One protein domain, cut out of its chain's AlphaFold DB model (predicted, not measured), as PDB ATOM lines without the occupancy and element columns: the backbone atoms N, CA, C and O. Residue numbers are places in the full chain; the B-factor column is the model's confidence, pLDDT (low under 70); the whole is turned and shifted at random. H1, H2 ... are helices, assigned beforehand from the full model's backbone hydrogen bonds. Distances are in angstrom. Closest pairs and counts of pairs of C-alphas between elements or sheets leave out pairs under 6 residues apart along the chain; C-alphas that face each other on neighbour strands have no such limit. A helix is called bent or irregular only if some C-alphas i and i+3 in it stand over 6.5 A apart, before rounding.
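What this domain is: This is residues 3 to 45 of the 45 residues of an uncharacterized protein of Spiroplasma poulsonii (UniProt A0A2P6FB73). What would one see first? The model is a simple pair of helices, H1 and H2, crossing nearly at right angles, with H2 running roughly along the length of the domain. Residues 3 to 9, before H1, and residues 40 to 45, after H2, lie at the end of the domain away from the tight turn between the helices. What is it made of, and how large is it? The printed part has 43 residues with two named helices, H1 then H2, and no named strand; the class is all helix. It is compact, with a radius of gyration of the C-alphas of 10.0 A, yet elongated, spanning 28 by 15 by 14 A.

How they stand to each other: How do the two helices stand to each other? H1, residues 12 to 23, and H2, residues 26 to 39, touch, with 18 pairs of C-alphas within 8 A. Their closest C-alphas, those of Ala 19 and Ala 29, are 4.7 A apart. Their lines stand about perpendicular, at 76 degrees, and that of H2 is a rough one. What do the backbone N and O atoms show? In H1 every O i to N i+4 pair is within hydrogen-bond range; in H2 it is 8 of 10.

Where its parts are: Where is H1? It runs from C-alpha 12 at (-25.923, 41.546, -26.479) to C-alpha 23, 15.7 A away. Where is H2? It runs 19.2 A from C-alpha 26 to C-alpha 39 at (-15.260, 49.142, -34.293). Is it irregular? Yes, but only just: C-alphas 31 and 34 are 6.8 A apart.

The domain as a whole: How far does it reach? The two C-alphas farthest apart, those of Asn 6 and Asp 27, are 29.1 A apart, while the first and last printed, those of Lys 3 and Ile 45, are 6.7 A apart. Is there a cut, or low confidence? The printed part has no cut; its mean pLDDT is 95.0, and no printed residue is under 70.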
ATOM      1  N   LYS A   3     -24.725  41.722 -36.764       97.56
ATOM      2  CA  LYS A   3     -24.070  40.855 -37.736       97.56
ATOM      3  C   LYS A   3     -22.855  41.546 -38.342       97.56
ATOM      4  O   LYS A   3     -22.959  42.702 -38.729       97.56
ATOM      5  N   ASP A   4     -21.740  40.828 -38.451       96.69
ATOM      6  CA  ASP A   4     -20.536  41.327 -39.125       96.69
ATOM      7  C   ASP A   4     -20.558  41.082 -40.649       96.69
ATOM      8  O   ASP A   4     -21.441  40.406 -41.199       96.69
ATOM      9  N   GLU A   5     -19.533  41.584 -41.343       95.38
ATOM     10  CA  GLU A   5     -19.340  41.376 -42.785       95.38
ATOM     11  C   GLU A   5     -19.184  39.894 -43.188       95.38
ATOM     12  O   GLU A   5     -19.526  39.503 -44.309       95.38
ATOM     13  N   ASN A   6     -18.715  39.044 -42.269       95.19
ATOM     14  CA  ASN A   6     -18.505  37.609 -42.485       95.19
ATOM     15  C   ASN A   6     -19.784  36.786 -42.251       95.19
ATOM     16  O   ASN A   6     -19.850  35.598 -42.579       95.19
ATOM     17  N   GLY A   7     -20.820  37.427 -41.717       94.62
ATOM     18  CA  GLY A   7     -22.111  36.857 -41.397       94.62
ATOM     19  C   GLY A   7     -22.205  36.133 -40.061       94.62
ATOM     20  O   GLY A   7     -23.179  35.404 -39.854       94.62
ATOM     21  N   TYR A   8     -21.243  36.342 -39.167       96.00
ATOM     22  CA  TYR A   8     -21.355  35.962 -37.766       96.00
ATOM     23  C   TYR A   8     -22.360  36.872 -37.059       96.00
ATOM     24  O   TYR A   8     -22.445  38.061 -37.353       96.00
ATOM     25  N   VAL A   9     -23.141  36.301 -36.143       97.19
ATOM     26  CA  VAL A   9     -24.176  37.022 -35.397       97.19
ATOM     27  C   VAL A   9     -23.777  37.102 -33.934       97.19
ATOM     28  O   VAL A   9     -23.479  36.080 -33.325       97.19
ATOM     29  N   TYR A  10     -23.840  38.308 -33.389       96.81
ATOM     30  CA  TYR A  10     -23.565  38.628 -32.000       96.81
ATOM     31  C   TYR A  10     -24.863  38.974 -31.271       96.81
ATOM     32  O   TYR A  10     -25.697  39.766 -31.739       96.81
ATOM     33  N   THR A  11     -25.046  38.373 -30.104       96.56
ATOM     34  CA  THR A  11     -26.047  38.800 -29.128       96.56
ATOM     35  C   THR A  11     -25.484  39.902 -28.237       96.56
ATOM     36  O   THR A  11     -24.285  40.157 -28.224       96.56
ATOM     37  N   GLU A  12     -26.356  40.563 -27.478       94.88
ATOM     38  CA  GLU A  12     -25.923  41.546 -26.479       94.88
ATOM     39  C   GLU A  12     -24.991  40.910 -25.437       94.88
ATOM     40  O   GLU A  12     -23.971  41.499 -25.103       94.88
ATOM     41  N   ASP A  13     -25.272  39.670 -25.017       96.44
ATOM     42  CA  ASP A  13     -24.411  38.918 -24.097       96.44
ATOM     43  C   ASP A  13     -23.029  38.626 -24.708       96.44
ATOM     44  O   ASP A  13     -22.019  38.674 -24.006       96.44
ATOM     45  N   ASP A  14     -22.951  38.338 -26.013       96.44
ATOM     46  CA  ASP A  14     -21.664  38.121 -26.691       96.44
ATOM     47  C   ASP A  14     -20.836  39.412 -26.712       96.44
ATOM     48  O   ASP A  14     -19.656  39.394 -26.358       96.44
ATOM     49  N   LEU A  15     -21.463  40.538 -27.072       96.12
ATOM     50  CA  LEU A  15     -20.809  41.850 -27.085       96.12
ATOM     51  C   LEU A  15     -20.402  42.290 -25.676       96.12
ATOM     52  O   LEU A  15     -19.307  42.816 -25.500       96.12
ATOM     53  N   PHE A  16     -21.234  42.022 -24.668       96.25
ATOM     54  CA  PHE A  16     -20.918  42.297 -23.269       96.25
ATOM     55  C   PHE A  16     -19.703  41.498 -22.794       96.25
ATOM     56  O   PHE A  16     -18.816  42.062 -22.161       96.25
ATOM     57  N   ASN A  17     -19.625  40.202 -23.112       96.31
ATOM     58  CA  ASN A  17     -18.478  39.380 -22.724       96.31
ATOM     59  C   ASN A  17     -17.183  39.851 -23.401       96.31
ATOM     60  O   ASN A  17     -16.159  39.950 -22.728       96.31
ATOM     61  N   LEU A  18     -17.235  40.196 -24.692       95.25
ATOM     62  CA  LEU A  18     -16.095  40.787 -25.404       95.25
ATOM     63  C   LEU A  18     -15.668  42.116 -24.768       95.25
ATOM     64  O   LEU A  18     -14.494  42.324 -24.472       95.25
ATOM     65  N   ALA A  19     -16.629  42.995 -24.484       95.75
ATOM     66  CA  ALA A  19     -16.368  44.269 -23.825       95.75
ATOM     67  C   ALA A  19     -15.817  44.097 -22.398       95.75
ATOM     68  O   ALA A  19     -14.971  44.877 -21.964       95.75
ATOM     69  N   LEU A  20     -16.254  43.069 -21.666       95.94
ATOM     70  CA  LEU A  20     -15.771  42.749 -20.323       95.94
ATOM     71  C   LEU A  20     -14.332  42.221 -20.334       95.94
ATOM     72  O   LEU A  20     -13.565  42.542 -19.420       95.94
ATOM     73  N   GLU A  21     -13.954  41.440 -21.349       94.38
ATOM     74  CA  GLU A  21     -12.568  40.996 -21.540       94.38
ATOM     75  C   GLU A  21     -11.616  42.183 -21.731       94.38
ATOM     76  O   GLU A  21     -10.530  42.170 -21.153       94.38
ATOM     77  N   GLU A  22     -12.050  43.228 -22.437       91.00
ATOM     78  CA  GLU A  22     -11.263  44.448 -22.663       91.00
ATOM     79  C   GLU A  22     -11.289  45.415 -21.464       91.00
ATOM     80  O   GLU A  22     -10.259  45.945 -21.044       91.00
ATOM     81  N   CYS A  23     -12.465  45.652 -20.874       91.56
ATOM     82  CA  CYS A  23     -12.648  46.688 -19.853       91.56
ATOM     83  C   CYS A  23     -12.394  46.207 -18.417       91.56
ATOM     84  O   CYS A  23     -12.216  47.029 -17.515       91.56
ATOM     85  N   HIS A  24     -12.418  44.891 -18.171       89.12
ATOM     86  CA  HIS A  24     -12.281  44.260 -16.847       89.12
ATOM     87  C   HIS A  24     -13.257  44.781 -15.765       89.12
ATOM     88  O   HIS A  24     -13.012  44.618 -14.567       89.12
ATOM     89  N   SER A  25     -14.356  45.419 -16.175       94.06
ATOM     90  CA  SER A  25     -15.373  46.029 -15.315       94.06
ATOM     91  C   SER A  25     -16.728  45.945 -16.009       94.06
ATOM     92  O   SER A  25     -16.840  46.348 -17.165       94.06
ATOM     93  N   GLU A  26     -17.747  45.441 -15.311       92.38
ATOM     94  CA  GLU A  26     -19.098  45.271 -15.867       92.38
ATOM     95  C   GLU A  26     -19.724  46.614 -16.267       92.38
ATOM     96  O   GLU A  26     -20.256  46.737 -17.368       92.38
ATOM     97  N   ASP A  27     -19.591  47.639 -15.418       93.31
ATOM     98  CA  ASP A  27     -20.121  48.982 -15.698       93.31
ATOM     99  C   ASP A  27     -19.504  49.566 -16.978       93.31
ATOM    100  O   ASP A  27     -20.201  50.102 -17.835       93.31
ATOM    101  N   SER A  28     -18.187  49.406 -17.138       93.62
ATOM    102  CA  SER A  28     -17.465  49.869 -18.326       93.62
ATOM    103  C   SER A  28     -17.783  49.034 -19.564       93.62
ATOM    104  O   SER A  28     -17.812  49.577 -20.662       93.62
ATOM    105  N   ALA A  29     -18.042  47.734 -19.401       95.44
ATOM    106  CA  ALA A  29     -18.389  46.854 -20.507       95.44
ATOM    107  C   ALA A  29     -19.711  47.279 -21.157       95.44
ATOM    108  O   ALA A  29     -19.768  47.389 -22.377       95.44
ATOM    109  N   TYR A  30     -20.737  47.608 -20.362       93.31
ATOM    110  CA  TYR A  30     -22.008  48.116 -20.893       93.31
ATOM    111  C   TYR A  30     -21.848  49.424 -21.673       93.31
ATOM    112  O   TYR A  30     -22.458  49.579 -22.727       93.31
ATOM    113  N   GLU A  31     -21.012  50.348 -21.194       94.31
ATOM    114  CA  GLU A  31     -20.715  51.596 -21.912       94.31
ATOM    115  C   GLU A  31     -19.887  51.365 -23.189       94.31
ATOM    116  O   GLU A  31     -19.928  52.181 -24.109       94.31
ATOM    117  N   TYR A  32     -19.130  50.266 -23.260       95.81
ATOM    118  CA  TYR A  32     -18.238  49.964 -24.380       95.81
ATOM    119  C   TYR A  32     -18.910  49.195 -25.524       95.81
ATOM    120  O   TYR A  32     -18.380  49.202 -26.631       95.81
ATOM    121  N   ILE A  33     -20.076  48.574 -25.303       95.31
ATOM    122  CA  ILE A  33     -20.795  47.808 -26.340       95.31
ATOM    123  C   ILE A  33     -21.043  48.651 -27.599       95.31
ATOM    124  O   ILE A  33     -20.802  48.167 -28.702       95.31
ATOM    125  N   ASP A  34     -21.461  49.912 -27.445       94.31
ATOM    126  CA  ASP A  34     -21.711  50.806 -28.582       94.31
ATOM    127  C   ASP A  34     -20.432  51.061 -29.398       94.31
ATOM    128  O   ASP A  34     -20.459  51.009 -30.627       94.31
ATOM    129  N   ASN A  35     -19.289  51.248 -28.725       95.25
ATOM    130  CA  ASN A  35     -17.996  51.376 -29.404       95.25
ATOM    131  C   ASN A  35     -17.618  50.072 -30.113       95.25
ATOM    132  O   ASN A  35     -17.125  50.114 -31.234       95.25
ATOM    133  N   LEU A  36     -17.870  48.918 -29.486       94.94
ATOM    134  CA  LEU A  36     -17.562  47.608 -30.063       94.94
ATOM    135  C   LEU A  36     -18.357  47.364 -31.356       94.94
ATOM    136  O   LEU A  36     -17.814  46.844 -32.329       94.94
ATOM    137  N   ILE A  37     -19.631  47.768 -31.379       95.75
ATOM    138  CA  ILE A  37     -20.494  47.702 -32.566       95.75
ATOM    139  C   ILE A  37     -19.913  48.553 -33.701       95.75
ATOM    140  O   ILE A  37     -19.854  48.079 -34.836       95.75
ATOM    141  N   GLU A  38     -19.457  49.774 -33.408       95.25
ATOM    142  CA  GLU A  38     -18.828  50.652 -34.403       95.25
ATOM    143  C   GLU A  38     -17.467  50.118 -34.882       95.25
ATOM    144  O   GLU A  38     -17.210  50.097 -36.086       95.25
ATOM    145  N   GLU A  39     -16.602  49.654 -33.975       94.81
ATOM    146  CA  GLU A  39     -15.260  49.142 -34.293       94.81
ATOM    147  C   GLU A  39     -15.293  47.870 -35.143       94.81
ATOM    148  O   GLU A  39     -14.439  47.679 -36.010       94.81
ATOM    149  N   MET A  40     -16.271  47.000 -34.894       94.50
ATOM    150  CA  MET A  40     -16.462  45.749 -35.631       94.50
ATOM    151  C   MET A  40     -17.384  45.907 -36.850       94.50
ATOM    152  O   MET A  40     -17.669  44.912 -37.516       94.50
ATOM    153  N   GLU A  41     -17.851  47.130 -37.136       96.25
ATOM    154  CA  GLU A  41     -18.779  47.452 -38.227       96.25
ATOM    155  C   GLU A  41     -20.036  46.558 -38.224       96.25
ATOM    156  O   GLU A  41     -20.490  46.080 -39.267       96.25
ATOM    157  N   LEU A  42     -20.598  46.288 -37.038       96.94
ATOM    158  CA  LEU A  42     -21.734  45.377 -36.915       96.94
ATOM    159  C   LEU A  42     -23.046  46.058 -37.305       96.94
ATOM    160  O   LEU A  42     -23.386  47.139 -36.827       96.94
ATOM    161  N   GLU A  43     -23.848  45.365 -38.104       96.25
ATOM    162  CA  GLU A  43     -25.172  45.827 -38.510       96.25
ATOM    163  C   GLU A  43     -26.265  45.176 -37.659       96.25
ATOM    164  O   GLU A  43     -26.251  43.965 -37.429       96.25
ATOM    165  N   GLU A  44     -27.239  45.964 -37.202       94.88
ATOM    166  CA  GLU A  44     -28.422  45.443 -36.510       94.88
ATOM    167  C   GLU A  44     -29.302  44.623 -37.475       94.88
ATOM    168  O   GLU A  44     -29.556  45.045 -38.608       94.88
ATOM    169  N   ILE A  45     -29.772  43.451 -37.023       93.25
ATOM    170  CA  ILE A  45     -30.579  42.501 -37.817       93.25
ATOM    171  C   ILE A  45     -31.891  42.087 -37.152       93.25
ATOM    172  O   ILE A  45     -31.947  42.003 -35.901       93.25
TER     173      ILE A  45